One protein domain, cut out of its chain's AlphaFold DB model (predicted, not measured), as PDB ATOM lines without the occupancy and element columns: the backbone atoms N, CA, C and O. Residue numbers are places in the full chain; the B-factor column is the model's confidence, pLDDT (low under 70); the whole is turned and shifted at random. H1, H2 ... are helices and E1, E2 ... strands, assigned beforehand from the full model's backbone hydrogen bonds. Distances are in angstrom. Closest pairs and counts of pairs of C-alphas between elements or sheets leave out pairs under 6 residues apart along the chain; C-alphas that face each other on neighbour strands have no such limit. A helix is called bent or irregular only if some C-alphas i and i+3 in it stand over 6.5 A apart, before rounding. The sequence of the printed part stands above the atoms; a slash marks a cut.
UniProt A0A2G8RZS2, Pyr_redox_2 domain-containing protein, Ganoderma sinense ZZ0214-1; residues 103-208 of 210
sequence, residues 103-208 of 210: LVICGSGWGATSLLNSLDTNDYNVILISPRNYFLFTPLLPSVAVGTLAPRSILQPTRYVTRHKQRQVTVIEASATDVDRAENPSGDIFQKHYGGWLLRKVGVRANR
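AT A GLANCE: This is residues 103 to 208 of the 210 residues of the protein "Pyr_redox_2 domain-containing protein" of Ganoderma sinense ZZ0214-1 (UniProt A0A2G8RZS2). Three parts follow one another along an elongated body: in the middle a small parallel sheet, E1, E2 and E5, with H1 over one face; at one end the short strands E3 and E4 leading to H2 and H3; at the other a twisted antiparallel sheet, E6, E9, E8, E7. H4 grazes the middle sheet and touches H1. The 106 printed residues run E1 H1 E2 E3 H2 H3 E4 H4 E5 E6 E7 E8 E9, four named helices and nine named strands, class mixed. The whole is only just loose, close to compact, with a radius of gyration of the C-alphas of 15.8 A, and spans 53 by 32 by 19 A.

HOW THE PARTS SIT: Start with E1, residues 103 to 106, H1, 110 to 118, and E2, 124 to 130: a strand-helix-strand unit, two parallel neighbour strands with a helix between, its crossover right-handed. N 105 and O 127 are 2.8 A apart. E5, residues 170 to 173, is parallel to E2, with N 128 and O 170 at 2.8 A. H1 is on this sheet at a height of 9.5 A, over E1 and only just not over E2, with 2 C-alphas falling on E2; the closest C-alphas of E1 and H1 are Ile 105 and Ala 112, 6.5 A. H4, residues 158 to 162, only grazes the sheet and touches H1, the closest C-alphas being Asn 117 and Val 161, 7.2 A. Next look at E3, 134 to 136, and E4, 155 to 157, antiparallel, with N 135 and O 156 at 2.8 A. H2, 138 to 145, touches H3, 151 to 154; their closest C-alphas are Val 144 and Pro 151, 5.9 A. H2 is irregular: C-alphas 139 and 142 are 7.3 A apart. Then find E6, 175 to 179, E7, 191 to 193, E8, 196 to 199, and E9, 204 to 207. E7, E8 and E9 form a meander, each strand the antiparallel neighbour of the one before, in two hairpins; with E6 beside E9 they make a Greek key, the first strand neighbour of the fourth. N 177 and O 205 are 2.9 A apart, N 199 and O 204 3.1 A, N 196 and O 193 2.9 A. E2 and E6 have their closest C-alphas at Ser 130 and Ser 175, 5.8 A. In H1 and H4 every O i to N i+4 pair is within hydrogen-bond range, in H2 2 of 4; H3 is too short for one.

IN THESE COORDINATES: Find C-alpha 103 at (33.903, 39.628, -23.877), where E1 begins. E2 runs 18.7 A, H1 12.3 A, H2 11.7 A and E6 11.6 A. E9 ends at C-alpha 207, (32.622, 40.173, -42.476).

THE WHOLE: The farthest C-alphas, Thr 148 and Pro 185, are 53.4 A apart. The printed part has no cut; the link E6 to E7 is long, 11 residues. Residues 181 to 204, 206 and 208 have pLDDT under 70.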
ATOM      1  N   LEU A 103      34.951  40.574 -23.524       89.50
ATOM      2  CA  LEU A 103      33.903  39.628 -23.877       89.50
ATOM      3  C   LEU A 103      33.278  40.035 -25.204       89.50
ATOM      4  O   LEU A 103      32.857  41.178 -25.389       89.50
ATOM      5  N   VAL A 104      33.213  39.078 -26.124       90.31
ATOM      6  CA  VAL A 104      32.624  39.274 -27.447       90.31
ATOM      7  C   VAL A 104      31.343  38.473 -27.520       90.31
ATOM      8  O   VAL A 104      31.339  37.264 -27.303       90.31
ATOM      9  N   ILE A 105      30.252  39.165 -27.812       91.69
ATOM     10  CA  ILE A 105      28.929  38.576 -27.956       91.69
ATOM     11  C   ILE A 105      28.601  38.570 -29.444       91.69
ATOM     12  O   ILE A 105      28.567  39.621 -30.081       91.69
ATOM     13  N   CYS A 106      28.359  37.382 -29.994       91.50
ATOM     14  CA  CYS A 106      27.976  37.207 -31.388       91.50
ATOM     15  C   CYS A 106      26.450  37.074 -31.499       91.50
ATOM     16  O   CYS A 106      25.850  36.159 -30.935       91.50
ATOM     17  N   GLY A 107      25.828  37.977 -32.253       91.69
ATOM     18  CA  GLY A 107      24.386  38.059 -32.474       91.69
ATOM     19  C   GLY A 107      23.660  39.000 -31.509       91.69
ATOM     20  O   GLY A 107      24.181  39.390 -30.472       91.69
ATOM     21  N   SER A 108      22.426  39.366 -31.860       92.94
ATOM     22  CA  SER A 108      21.551  40.269 -31.091       92.94
ATOM     23  C   SER A 108      20.196  39.628 -30.757       92.94
ATOM     24  O   SER A 108      19.168  40.296 -30.773       92.94
ATOM     25  N   GLY A 109      20.178  38.312 -30.515       93.19
ATOM     26  CA  GLY A 109      18.979  37.544 -30.156       93.19
ATOM     27  C   GLY A 109      18.691  37.513 -28.650       93.19
ATOM     28  O   GLY A 109      19.329  38.201 -27.861       93.19
ATOM     29  N   TRP A 110      17.765  36.646 -28.238       94.25
ATOM     30  CA  TRP A 110      17.342  36.486 -26.840       94.25
ATOM     31  C   TRP A 110      18.493  36.216 -25.866       94.25
ATOM     32  O   TRP A 110      18.583  36.860 -24.822       94.25
ATOM     33  N   GLY A 111      19.398  35.301 -26.225       93.81
ATOM     34  CA  GLY A 111      20.570  34.990 -25.406       93.81
ATOM     35  C   GLY A 111      21.515  36.183 -25.270       93.81
ATOM     36  O   GLY A 111      21.906  36.535 -24.163       93.81
ATOM     37  N   ALA A 112      21.814  36.861 -26.379       93.38
ATOM     38  CA  ALA A 112      22.685  38.033 -26.384       93.38
ATOM     39  C   ALA A 112      22.100  39.191 -25.566       93.38
ATOM     40  O   ALA A 112      22.807  39.782 -24.757       93.38
ATOM     41  N   THR A 113      20.808  39.490 -25.725       93.19
ATOM     42  CA  THR A 113      20.130  40.556 -24.973       93.19
ATOM     43  C   THR A 113      20.027  40.225 -23.485       93.19
ATOM     44  O   THR A 113      20.242  41.101 -22.652       93.19
ATOM     45  N   SER A 114      19.750  38.967 -23.130       93.94
ATOM     46  CA  SER A 114      19.718  38.520 -21.731       93.94
ATOM     47  C   SER A 114      21.089  38.652 -21.065       93.94
ATOM     48  O   SER A 114      21.196  39.251 -19.997       93.94
ATOM     49  N   LEU A 115      22.146  38.187 -21.743       94.12
ATOM     50  CA  LEU A 115      23.524  38.342 -21.282       94.12
ATOM     51  C   LEU A 115      23.912  39.813 -21.173       94.12
ATOM     52  O   LEU A 115      24.449  40.223 -20.155       94.12
ATOM     53  N   LEU A 116      23.593  40.635 -22.176       92.81
ATOM     54  CA  LEU A 116      23.834  42.074 -22.105       92.81
ATOM     55  C   LEU A 116      23.116  42.706 -20.916       92.81
ATOM     56  O   LEU A 116      23.693  43.578 -20.287       92.81
ATOM     57  N   ASN A 117      21.899  42.284 -20.574       92.25
ATOM     58  CA  ASN A 117      21.168  42.828 -19.431       92.25
ATOM     59  C   ASN A 117      21.797  42.430 -18.090       92.25
ATOM     60  O   ASN A 117      22.006  43.312 -17.258       92.25
ATOM     61  N   SER A 118      22.138  41.156 -17.896       91.88
ATOM     62  CA  SER A 118      22.680  40.645 -16.628       91.88
ATOM     63  C   SER A 118      24.166  40.942 -16.413       91.88
ATOM     64  O   SER A 118      24.614  40.990 -15.272       91.88
ATOM     65  N   LEU A 119      24.928  41.164 -17.485       91.75
ATOM     66  CA  LEU A 119      26.367  41.408 -17.418       91.75
ATOM     67  C   LEU A 119      26.676  42.816 -16.895       91.75
ATOM     68  O   LEU A 119      26.197  43.815 -17.449       91.75
ATOM     69  N   ASP A 120      27.525  42.904 -15.870       90.88
ATOM     70  CA  ASP A 120      28.100  44.176 -15.443       90.88
ATOM     71  C   ASP A 120      29.300  44.537 -16.331       90.88
ATOM     72  O   ASP A 120      30.236  43.762 -16.527       90.88
ATOM     73  N   THR A 121      29.264  45.742 -16.895       89.75
ATOM     74  CA  THR A 121      30.337  46.268 -17.750       89.75
ATOM     75  C   THR A 121      31.516  46.776 -16.915       89.75
ATOM     76  O   THR A 121      32.558  47.108 -17.467       89.75
ATOM     77  N   ASN A 122      31.397  46.823 -15.583       90.56
ATOM     78  CA  ASN A 122      32.527  47.117 -14.705       90.56
ATOM     79  C   ASN A 122      33.582  46.011 -14.693       90.56
ATOM     80  O   ASN A 122      34.760  46.336 -14.576       90.56
ATOM     81  N   ASP A 123      33.207  44.748 -14.865       89.69
ATOM     82  CA  ASP A 123      34.161  43.635 -14.782       89.69
ATOM     83  C   ASP A 123      34.811  43.324 -16.138       89.69
ATOM     84  O   ASP A 123      35.971  42.913 -16.211       89.69
ATOM     85  N   TYR A 124      34.077  43.566 -17.229       89.62
ATOM     86  CA  TYR A 124      34.469  43.179 -18.581       89.62
ATOM     87  C   TYR A 124      34.211  44.286 -19.603       89.62
ATOM     88  O   TYR A 124      33.178  44.954 -19.577       89.62
ATOM     89  N   ASN A 125      35.109  44.405 -20.580       90.81
ATOM     90  CA  ASN A 125      34.848  45.185 -21.788       90.81
ATOM     91  C   ASN A 125      33.975  44.367 -22.733       90.81
ATOM     92  O   ASN A 125      34.333  43.239 -23.067       90.81
ATOM     93  N   VAL A 126      32.867  44.931 -23.199       91.75
ATOM     94  CA  VAL A 126      31.902  44.195 -24.022       91.75
ATOM     95  C   VAL A 126      31.922  44.702 -25.457       91.75
ATOM     96  O   VAL A 126      31.789  45.903 -25.712       91.75
ATOM     97  N   ILE A 127      32.051  43.767 -26.394       91.12
ATOM     98  CA  ILE A 127      31.923  44.007 -27.829       91.12
ATOM     99  C   ILE A 127      30.777  43.142 -28.345       91.12
ATOM    100  O   ILE A 127      30.794  41.923 -28.202       91.12
ATOM    101  N   LEU A 128      29.778  43.766 -28.955       91.75
ATOM    102  CA  LEU A 128      28.671  43.077 -29.602       91.75
ATOM    103  C   LEU A 128      28.897  43.076 -31.111       91.75
ATOM    104  O   LEU A 128      28.998  44.139 -31.717       91.75
ATOM    105  N   ILE A 129      28.926  41.897 -31.718       91.38
ATOM    106  CA  ILE A 129      29.041  41.718 -33.164       91.38
ATOM    107  C   ILE A 129      27.723  41.140 -33.660       91.38
ATOM    108  O   ILE A 129      27.372  40.015 -33.318       91.38
ATOM    109  N   SER A 130      26.972  41.892 -34.456       91.69
ATOM    110  CA  SER A 130      25.720  41.403 -35.039       91.69
ATOM    111  C   SER A 130      25.513  41.994 -36.428       91.69
ATOM    112  O   SER A 130      25.787  43.174 -36.615       91.69
ATOM    113  N   PRO A 131      24.973  41.246 -37.405       91.81
ATOM    114  CA  PRO A 131      24.637  41.807 -38.712       91.81
ATOM    115  C   PRO A 131      23.464  42.801 -38.659       91.81
ATOM    116  O   PRO A 131      23.173  43.444 -39.662       91.81
ATOM    117  N   ARG A 132      22.747  42.894 -37.529       90.81
ATOM    118  CA  ARG A 132      21.602  43.794 -37.327       90.81
ATOM    119  C   ARG A 132      21.740  44.520 -35.985       90.81
ATOM    120  O   ARG A 132      22.132  43.913 -34.992       90.81
ATOM    121  N   ASN A 133      21.355  45.793 -35.934       92.44
ATOM    122  CA  ASN A 133      21.492  46.677 -34.762       92.44
ATOM    123  C   ASN A 133      20.254  46.732 -33.846       92.44
ATOM    124  O   ASN A 133      20.030  47.700 -33.109       92.44
ATOM    125  N   TYR A 134      19.440  45.683 -33.891       94.19
ATOM    126  CA  TYR A 134      18.238  45.544 -33.088       94.19
ATOM    127  C   TYR A 134      18.044  44.091 -32.651       94.19
ATOM    128  O   TYR A 134      18.484  43.145 -33.314       94.19
ATOM    129  N   PHE A 135      17.364  43.930 -31.525       95.25
ATOM    130  CA  PHE A 135      16.768  42.680 -31.084       95.25
ATOM    131  C   PHE A 135      15.324  42.609 -31.585       95.25
ATOM    132  O   PHE A 135      14.630  43.625 -31.656       95.25
ATOM    133  N   LEU A 136      14.883  41.410 -31.960       94.69
ATOM    134  CA  LEU A 136      13.551  41.160 -32.496       94.69
ATOM    135  C   LEU A 136      12.781  40.244 -31.546       94.69
ATOM    136  O   LEU A 136      13.220  39.127 -31.260       94.69
ATOM    137  N   PHE A 137      11.606  40.695 -31.109       95.19
ATOM    138  CA  PHE A 137      10.720  39.910 -30.261       95.19
ATOM    139  C   PHE A 137       9.921  38.903 -31.096       95.19
ATOM    140  O   PHE A 137       8.799  39.155 -31.540       95.19
ATOM    141  N   THR A 138      10.535  37.744 -31.329       96.19
ATOM    142  CA  THR A 138      10.007  36.693 -32.210       96.19
ATOM    143  C   THR A 138       8.590  36.201 -31.875       96.19
ATOM    144  O   THR A 138       7.874  35.896 -32.828       96.19
ATOM    145  N   PRO A 139       8.113  36.176 -30.609       96.12
ATOM    146  CA  PRO A 139       6.751  35.737 -30.301       96.12
ATOM    147  C   PRO A 139       5.640  36.604 -30.914       96.12
ATOM    148  O   PRO A 139       4.535  36.110 -31.099       96.12
ATOM    149  N   LEU A 140       5.912  37.873 -31.252       96.44
ATOM    150  CA  LEU A 140       4.919  38.793 -31.834       96.44
ATOM    151  C   LEU A 140       5.018  38.930 -33.360       96.44
ATOM    152  O   LEU A 140       4.274  39.710 -33.954       96.44
ATOM    153  N   LEU A 141       5.894  38.165 -34.018       96.50
ATOM    154  CA  LEU A 141       5.969  38.150 -35.482       96.50
ATOM    155  C   LEU A 141       4.646  37.764 -36.164       96.50
ATOM    156  O   LEU A 141       4.301  38.431 -37.142       96.50
ATOM    157  N   PRO A 142       3.870  36.772 -35.676       96.88
ATOM    158  CA  PRO A 142       2.581  36.445 -36.285       96.88
ATOM    159  C   PRO A 142       1.609  37.634 -36.288       96.88
ATOM    160  O   PRO A 142       0.946  37.890 -37.288       96.88
ATOM    161  N   SER A 143       1.578  38.425 -35.212       97.44
ATOM    162  CA  SER A 143       0.727  39.619 -35.111       97.44
ATOM    163  C   SER A 143       1.150  40.745 -36.058       97.44
ATOM    164  O   SER A 143       0.310  41.539 -36.478       97.44
ATOM    165  N   VAL A 144       2.436  40.817 -36.420       97.25
ATOM    166  CA  VAL A 144       2.924  41.731 -37.465       97.25
ATOM    167  C   VAL A 144       2.513  41.241 -38.854       97.25
ATOM    168  O   VAL A 144       2.114  42.052 -39.682       97.25
ATOM    169  N   ALA A 145       2.546  39.928 -39.104       95.88
ATOM    170  CA  ALA A 145       2.124  39.351 -40.382       95.88
ATOM    171  C   ALA A 145       0.626  39.574 -40.669       95.88
ATOM    172  O   ALA A 145       0.256  39.818 -41.812       95.88
ATOM    173  N   VAL A 146      -0.218  39.548 -39.630       96.88
ATOM    174  CA  VAL A 146      -1.664  39.849 -39.717       96.88
ATOM    175  C   VAL A 146      -1.947  41.365 -39.754       96.88
ATOM    176  O   VAL A 146      -3.073  41.785 -39.998       96.88
ATOM    177  N   GLY A 147      -0.936  42.214 -39.535       96.06
ATOM    178  CA  GLY A 147      -1.074  43.676 -39.560       96.06
ATOM    179  C   GLY A 147      -1.642  44.295 -38.278       96.06
ATOM    180  O   GLY A 147      -1.900  45.494 -38.241       96.06
ATOM    181  N   THR A 148      -1.810  43.515 -37.206       97.00
ATOM    182  CA  THR A 148      -2.282  44.012 -35.900       97.00
ATOM    183  C   THR A 148      -1.232  44.873 -35.197       97.00
ATOM    184  O   THR A 148      -1.572  45.809 -34.477       97.00
ATOM    185  N   LEU A 149       0.055  44.563 -35.392       96.75
ATOM    186  CA  LEU A 149       1.173  45.309 -34.818       96.75
ATOM    187  C   LEU A 149       2.081  45.867 -35.913       96.75
ATOM    188  O   LEU A 149       2.383  45.200 -36.901       96.75
ATOM    189  N   ALA A 150       2.587  47.080 -35.698       95.50
ATOM    190  CA  ALA A 150       3.608  47.652 -36.562       95.50
ATOM    191  C   ALA A 150       4.940  46.890 -36.397       95.50
ATOM    192  O   ALA A 150       5.357  46.635 -35.268       95.50
ATOM    193  N   PRO A 151       5.706  46.626 -37.472       94.06
ATOM    194  CA  PRO A 151       6.995  45.941 -37.361       94.06
ATOM    195  C   PRO A 151       7.978  46.633 -36.413       94.06
ATOM    196  O   PRO A 151       8.798  45.973 -35.797       94.06
ATOM    197  N   ARG A 152       7.897  47.963 -36.269       93.56
ATOM    198  CA  ARG A 152       8.781  48.742 -35.390       93.56
ATOM    199  C   ARG A 152       8.480  48.570 -33.898       93.56
ATOM    200  O   ARG A 152       9.376  48.821 -33.102       93.56
ATOM    201  N   SER A 153       7.271  48.152 -33.511       95.25
ATOM    202  CA  SER A 153       6.914  47.991 -32.092       95.25
ATOM    203  C   SER A 153       7.490  46.718 -31.472       95.25
ATOM    204  O   SER A 153       7.652  46.650 -30.258       95.25
ATOM    205  N   ILE A 154       7.839  45.727 -32.299       95.25
ATOM    206  CA  ILE A 154       8.441  44.460 -31.859       95.25
ATOM    207  C   ILE A 154       9.981  44.487 -31.862       95.25
ATOM    208  O   ILE A 154      10.616  43.475 -31.550       95.25
ATOM    209  N   LEU A 155      10.589  45.616 -32.251       95.00
ATOM    210  CA  LEU A 155      12.041  45.789 -32.307       95.00
ATOM    211  C   LEU A 155      12.538  46.551 -31.086       95.00
ATOM    212  O   LEU A 155      12.020  47.609 -30.738       95.00
ATOM    213  N   GLN A 156      13.621  46.059 -30.497       94.12
ATOM    214  CA  GLN A 156      14.353  46.761 -29.456       94.12
ATOM    215  C   GLN A 156      15.723  47.183 -30.006       94.12
ATOM    216  O   GLN A 156      16.565  46.320 -30.265       94.12
ATOM    217  N   PRO A 157      15.993  48.488 -30.183       93.12
ATOM    218  CA  PRO A 157      17.305  48.949 -30.622       93.12
ATOM    219  C   PRO A 157      18.390  48.537 -29.627       93.12
ATOM    220  O   PRO A 157      18.267  48.796 -28.428       93.12
ATOM    221  N   THR A 158      19.496  47.969 -30.107       92.00
ATOM    222  CA  THR A 158      20.605  47.542 -29.239       92.00
ATOM    223  C   THR A 158      21.152  48.703 -28.406       92.00
ATOM    224  O   THR A 158      21.435  48.539 -27.220       92.00
ATOM    225  N   ARG A 159      21.212  49.907 -28.992       91.00
ATOM    226  CA  ARG A 159      21.657  51.131 -28.305       91.00
ATOM    227  C   ARG A 159      20.830  51.448 -27.055       91.00
ATOM    228  O   ARG A 159      21.353  52.017 -26.101       91.00
ATOM    229  N   TYR A 160      19.545  51.090 -27.055       90.69
ATOM    230  CA  TYR A 160      18.679  51.306 -25.901       90.69
ATOM    231  C   TYR A 160      19.106  50.440 -24.713       90.69
ATOM    232  O   TYR A 160      19.078  50.906 -23.582       90.69
ATOM    233  N   VAL A 161      19.553  49.208 -24.958       89.94
ATOM    234  CA  VAL A 161      20.080  48.332 -23.902       89.94
ATOM    235  C   VAL A 161      21.439  48.831 -23.422       89.94
ATOM    236  O   VAL A 161      21.686  48.934 -22.223       89.94
ATOM    237  N   THR A 162      22.326  49.184 -24.355       91.31
ATOM    238  CA  THR A 162      23.713  49.515 -24.018       91.31
ATOM    239  C   THR A 162      23.863  50.858 -23.322       91.31
ATOM    240  O   THR A 162      24.791  50.993 -22.535       91.31
ATOM    241  N   ARG A 163      22.983  51.847 -23.553       90.12
ATOM    242  CA  ARG A 163      23.098  53.184 -22.930       90.12
ATOM    243  C   ARG A 163      22.959  53.171 -21.405       90.12
ATOM    244  O   ARG A 163      23.435  54.084 -20.750       90.12
ATOM    245  N   HIS A 164      22.291  52.161 -20.848       88.88
ATOM    246  CA  HIS A 164      22.084  52.033 -19.402       88.88
ATOM    247  C   HIS A 164      23.259  51.338 -18.697       88.88
ATOM    248  O   HIS A 164      23.218  51.123 -17.489       88.88
ATOM    249  N   LYS A 165      24.314  50.980 -19.439       91.12
ATOM    250  CA  LYS A 165      25.536  50.396 -18.889       91.12
ATOM    251  C   LYS A 165      26.529  51.471 -18.463       91.12
ATOM    252  O   LYS A 165      26.633  52.514 -19.103       91.12
ATOM    253  N   GLN A 166      27.280  51.172 -17.403       90.12
ATOM    254  CA  GLN A 166      28.262  52.085 -16.806       90.12
ATOM    255  C   GLN A 166      29.425  52.405 -17.755       90.12
ATOM    256  O   GLN A 166      29.937  53.523 -17.785       90.12
ATOM    257  N   ARG A 167      29.834  51.415 -18.554       91.50
ATOM    258  CA  ARG A 167      30.876  51.541 -19.575       91.50
ATOM    259  C   ARG A 167      30.289  51.399 -20.969       91.50
ATOM    260  O   ARG A 167      29.256  50.759 -21.163       91.50
ATOM    261  N   GLN A 168      30.965  52.013 -21.930       91.62
ATOM    262  CA  GLN A 168      30.577  51.978 -23.328       91.62
ATOM    263  C   GLN A 168      30.653  50.542 -23.856       91.62
ATOM    264  O   GLN A 168      31.642  49.844 -23.658       91.62
ATOM    265  N   VAL A 169      29.613  50.105 -24.563       91.69
ATOM    266  CA  VAL A 169      29.604  48.819 -25.272       91.69
ATOM    267  C   VAL A 169      29.845  49.092 -26.749       91.69
ATOM    268  O   VAL A 169      29.112  49.871 -27.363       91.69
ATOM    269  N   THR A 170      30.859  48.456 -27.334       89.94
ATOM    270  CA  THR A 170      31.148  48.618 -28.765       89.94
ATOM    271  C   THR A 170      30.238  47.702 -29.564       89.94
ATOM    272  O   THR A 170      30.326  46.484 -29.442       89.94
ATOM    273  N   VAL A 171      29.370  48.281 -30.392       90.25
ATOM    274  CA  VAL A 171      28.492  47.530 -31.295       90.25
ATOM    275  C   VAL A 171      29.074  47.587 -32.700       90.25
ATOM    276  O   VAL A 171      29.274  48.669 -33.248       90.25
ATOM    277  N   ILE A 172      29.355  46.420 -33.271       89.38
ATOM    278  CA  ILE A 172      29.912  46.254 -34.610       89.38
ATOM    279  C   ILE A 172      28.863  45.569 -35.478       89.38
ATOM    280  O   ILE A 172      28.455  44.436 -35.213       89.38
ATOM    281  N   GLU A 173      28.455  46.258 -36.539       89.81
ATOM    282  CA  GLU A 173      27.542  45.719 -37.542       89.81
ATOM    283  C   GLU A 173      28.301  44.790 -38.500       89.81
ATOM    284  O   GLU A 173      28.821  45.216 -39.526       89.81
ATOM    285  N   ALA A 174      28.439  43.518 -38.132       88.25
ATOM    286  CA  ALA A 174      29.123  42.514 -38.941       88.25
ATOM    287  C   ALA A 174      28.573  41.110 -38.666       88.25
ATOM    288  O   ALA A 174      28.072  40.820 -37.579       88.25
ATOM    289  N   SER A 175      28.677  40.219 -39.652       87.50
ATOM    290  CA  SER A 175      28.375  38.798 -39.466       87.50
ATOM    291  C   SER A 175      29.637  38.053 -39.044       87.50
ATOM    292  O   SER A 175      30.623  38.060 -39.784       87.50
ATOM    293  N   ALA A 176      29.597  37.402 -37.880       85.50
ATOM    294  CA  ALA A 176      30.634  36.465 -37.462       85.50
ATOM    295  C   ALA A 176      30.532  35.193 -38.317       85.50
ATOM    296  O   ALA A 176      29.468  34.575 -38.366       85.50
ATOM    297  N   THR A 177      31.602  34.845 -39.025       85.19
ATOM    298  CA  THR A 177      31.637  33.676 -39.917       85.19
ATOM    299  C   THR A 177      32.359  32.500 -39.289       85.19
ATOM    300  O   THR A 177      31.937  31.367 -39.475       85.19
ATOM    301  N   ASP A 178      33.448  32.771 -38.573       81.75
ATOM    302  CA  ASP A 178      34.343  31.742 -38.056       81.75
ATOM    303  C   ASP A 178      34.937  32.173 -36.712       81.75
ATOM    304  O   ASP A 178      35.069  33.376 -36.449       81.75
ATOM    305  N   VAL A 179      35.250  31.197 -35.859       81.88
ATOM    306  CA  VAL A 179      35.812  31.412 -34.519       81.88
ATOM    307  C   VAL A 179      37.036  30.520 -34.349       81.88
ATOM    308  O   VAL A 179      36.936  29.336 -34.032       81.88
ATOM    309  N   ASP A 180      38.203  31.123 -34.518       79.25
ATOM    310  CA  ASP A 180      39.495  30.507 -34.288       79.25
ATOM    311  C   ASP A 180      39.715  30.331 -32.778       79.25
ATOM    312  O   ASP A 180      39.876  31.294 -32.029       79.25
ATOM    313  N   ARG A 181      39.774  29.081 -32.305       64.06
ATOM    314  CA  ARG A 181      40.107  28.754 -30.903       64.06
ATOM    315  C   ARG A 181      41.616  28.856 -30.608       64.06
ATOM    316  O   ARG A 181      42.071  28.384 -29.569       64.06
ATOM    317  N   ALA A 182      42.402  29.402 -31.531       57.50
ATOM    318  CA  ALA A 182      43.849  29.472 -31.391       57.50
ATOM    319  C   ALA A 182      44.240  30.343 -30.186       57.50
ATOM    320  O   ALA A 182      43.721  31.445 -29.993       57.50
ATOM    321  N   GLU A 183      45.168  29.835 -29.379       55.41
ATOM    322  CA  GLU A 183      45.809  30.570 -28.293       55.41
ATOM    323  C   GLU A 183      46.518  31.791 -28.887       55.41
ATOM    324  O   GLU A 183      47.404  31.648 -29.729       55.41
ATOM    325  N   ASN A 184      46.068  32.999 -28.534       54.84
ATOM    326  CA  ASN A 184      46.549  34.219 -29.174       54.84
ATOM    327  C   ASN A 184      47.526  34.982 -28.259       54.84
ATOM    328  O   ASN A 184      47.080  35.580 -27.277       54.84
ATOM    329  N   PRO A 185      48.839  34.996 -28.564       51.72
ATOM    330  CA  PRO A 185      49.857  35.643 -27.734       51.72
ATOM    331  C   PRO A 185      50.028  37.156 -27.982       51.72
ATOM    332  O   PRO A 185      50.801  37.796 -27.275       51.72
ATOM    333  N   SER A 186      49.346  37.762 -28.965       49.84
ATOM    334  CA  SER A 186      49.581  39.167 -29.360       49.84
ATOM    335  C   SER A 186      48.401  40.096 -29.046       49.84
ATOM    336  O   SER A 186      47.273  39.844 -29.468       49.84
ATOM    337  N   GLY A 187      48.679  41.177 -28.309       51.16
ATOM    338  CA  GLY A 187      47.725  42.084 -27.652       51.16
ATOM    339  C   GLY A 187      46.911  43.046 -28.529       51.16
ATOM    340  O   GLY A 187      46.273  43.943 -27.977       51.16
ATOM    341  N   ASP A 188      46.871  42.863 -29.850       50.97
ATOM    342  CA  ASP A 188      46.125  43.747 -30.753       50.97
ATOM    343  C   ASP A 188      44.674  43.274 -30.946       50.97
ATOM    344  O   ASP A 188      44.396  42.142 -31.348       50.97
ATOM    345  N   ILE A 189      43.716  44.161 -30.648       56.47
ATOM    346  CA  ILE A 189      42.274  43.841 -30.649       56.47
ATOM    347  C   ILE A 189      41.712  43.782 -32.076       56.47
ATOM    348  O   ILE A 189      40.822  42.978 -32.350       56.47
ATOM    349  N   PHE A 190      42.242  44.593 -32.992       53.88
ATOM    350  CA  PHE A 190      41.738  44.734 -34.355       53.88
ATOM    351  C   PHE A 190      42.886  44.657 -35.358       53.88
ATOM    352  O   PHE A 190      43.776  45.502 -35.331       53.88
ATOM    353  N   GLN A 191      42.832  43.703 -36.289       48.78
ATOM    354  CA  GLN A 191      43.716  43.703 -37.454       48.78
ATOM    355  C   GLN A 191      42.893  43.673 -38.741       48.78
ATOM    356  O   GLN A 191      41.962  42.877 -38.897       48.78
ATOM    357  N   LYS A 192      43.226  44.578 -39.662       42.81
ATOM    358  CA  LYS A 192      42.613  44.658 -40.987       42.81
ATOM    359  C   LYS A 192      43.224  43.559 -41.858       42.81
ATOM    360  O   LYS A 192      44.413  43.609 -42.152       42.81
ATOM    361  N   HIS A 193      42.422  42.578 -42.255       45.03
ATOM    362  CA  HIS A 193      42.794  41.593 -43.271       45.03
ATOM    363  C   HIS A 193      42.007  41.904 -44.548       45.03
ATOM    364  O   HIS A 193      40.894  42.417 -44.476       45.03
ATOM    365  N   TYR A 194      42.588  41.657 -45.721       39.31
ATOM    366  CA  TYR A 194      41.972  41.963 -47.016       39.31
ATOM    367  C   TYR A 194      40.506  41.478 -47.070       39.31
ATOM    368  O   TYR A 194      40.241  40.282 -47.020       39.31
ATOM    369  N   GLY A 195      39.559  42.427 -47.099       54.56
ATOM    370  CA  GLY A 195      38.113  42.170 -47.143       54.56
ATOM    371  C   GLY A 195      37.357  42.101 -45.801       54.56
ATOM    372  O   GLY A 195      36.136  41.994 -45.835       54.56
ATOM    373  N   GLY A 196      38.003  42.198 -44.627       53.22
ATOM    374  CA  GLY A 196      37.312  42.089 -43.329       53.22
ATOM    375  C   GLY A 196      38.132  42.497 -42.095       53.22
ATOM    376  O   GLY A 196      39.335  42.747 -42.163       53.22
ATOM    377  N   TRP A 197      37.472  42.581 -40.935       54.31
ATOM    378  CA  TRP A 197      38.136  42.851 -39.653       54.31
ATOM    379  C   TRP A 197      38.266  41.548 -38.868       54.31
ATOM    380  O   TRP A 197      37.270  40.862 -38.629       54.31
ATOM    381  N   LEU A 198      39.487  41.214 -38.454       55.59
ATOM    382  CA  LEU A 198      39.745  40.090 -37.562       55.59
ATOM    383  C   LEU A 198      39.871  40.616 -36.132       55.59
ATOM    384  O   LEU A 198      40.742  41.445 -35.845       55.59
ATOM    385  N   LEU A 199      39.014  40.126 -35.236       61.44
ATOM    386  CA  LEU A 199      39.114  40.434 -33.815       61.44
ATOM    387  C   LEU A 199      40.063  39.426 -33.156       61.44
ATOM    388  O   LEU A 199      39.631  38.423 -32.584       61.44
ATOM    389  N   ARG A 200      41.376  39.673 -33.285       51.91
ATOM    390  CA  ARG A 200      42.431  38.717 -32.907       51.91
ATOM    391  C   ARG A 200      42.295  38.244 -31.466       51.91
ATOM    392  O   ARG A 200      42.307  37.038 -31.244       51.91
ATOM    393  N   LYS A 201      42.047  39.144 -30.510       51.81
ATOM    394  CA  LYS A 201      41.962  38.798 -29.076       51.81
ATOM    395  C   LYS A 201      40.944  37.685 -28.747       51.81
ATOM    396  O   LYS A 201      41.031  37.111 -27.667       51.81
ATOM    397  N   VAL A 202      39.994  37.385 -29.643       57.62
ATOM    398  CA  VAL A 202      38.961  36.344 -29.457       57.62
ATOM    399  C   VAL A 202      38.882  35.363 -30.642       57.62
ATOM    400  O   VAL A 202      38.054  34.461 -30.636       57.62
ATOM    401  N   GLY A 203      39.730  35.525 -31.664       61.09
ATOM    402  CA  GLY A 203      39.730  34.663 -32.850       61.09
ATOM    403  C   GLY A 203      38.459  34.754 -33.700       61.09
ATOM    404  O   GLY A 203      38.170  33.851 -34.468       61.09
ATOM    405  N   VAL A 204      37.661  35.820 -33.589       67.38
ATOM    406  CA  VAL A 204      36.402  35.925 -34.347       67.38
ATOM    407  C   VAL A 204      36.651  36.608 -35.688       67.38
ATOM    408  O   VAL A 204      37.054  37.777 -35.742       67.38
ATOM    409  N   ARG A 205      36.359  35.899 -36.782       71.88
ATOM    410  CA  ARG A 205      36.343  36.449 -38.139       71.88
ATOM    411  C   ARG A 205      34.987  37.093 -38.409       71.88
ATOM    412  O   ARG A 205      33.954  36.422 -38.353       71.88
ATOM    413  N   ALA A 206      34.991  38.391 -38.706       69.75
ATOM    414  CA  ALA A 206      33.781  39.153 -38.979       69.75
ATOM    415  C   ALA A 206      33.834  39.789 -40.375       69.75
ATOM    416  O   ALA A 206      34.761  40.534 -40.704       69.75
ATOM    417  N   ASN A 207      32.812  39.515 -41.187       76.69
ATOM    418  CA  ASN A 207      32.622  40.173 -42.476       76.69
ATOM    419  C   ASN A 207      31.620  41.323 -42.314       76.69
ATOM    420  O   ASN A 207      30.502  41.119 -41.826       76.69
ATOM    421  N   ARG A 208      32.026  42.539 -42.687       64.44
ATOM    422  CA  ARG A 208      31.134  43.700 -42.692       64.44
ATOM    423  C   ARG A 208      30.405  43.685 -44.035       64.44
ATOM    424  O   ARG A 208      31.063  43.664 -45.069       64.44
TER     425      ARG A 208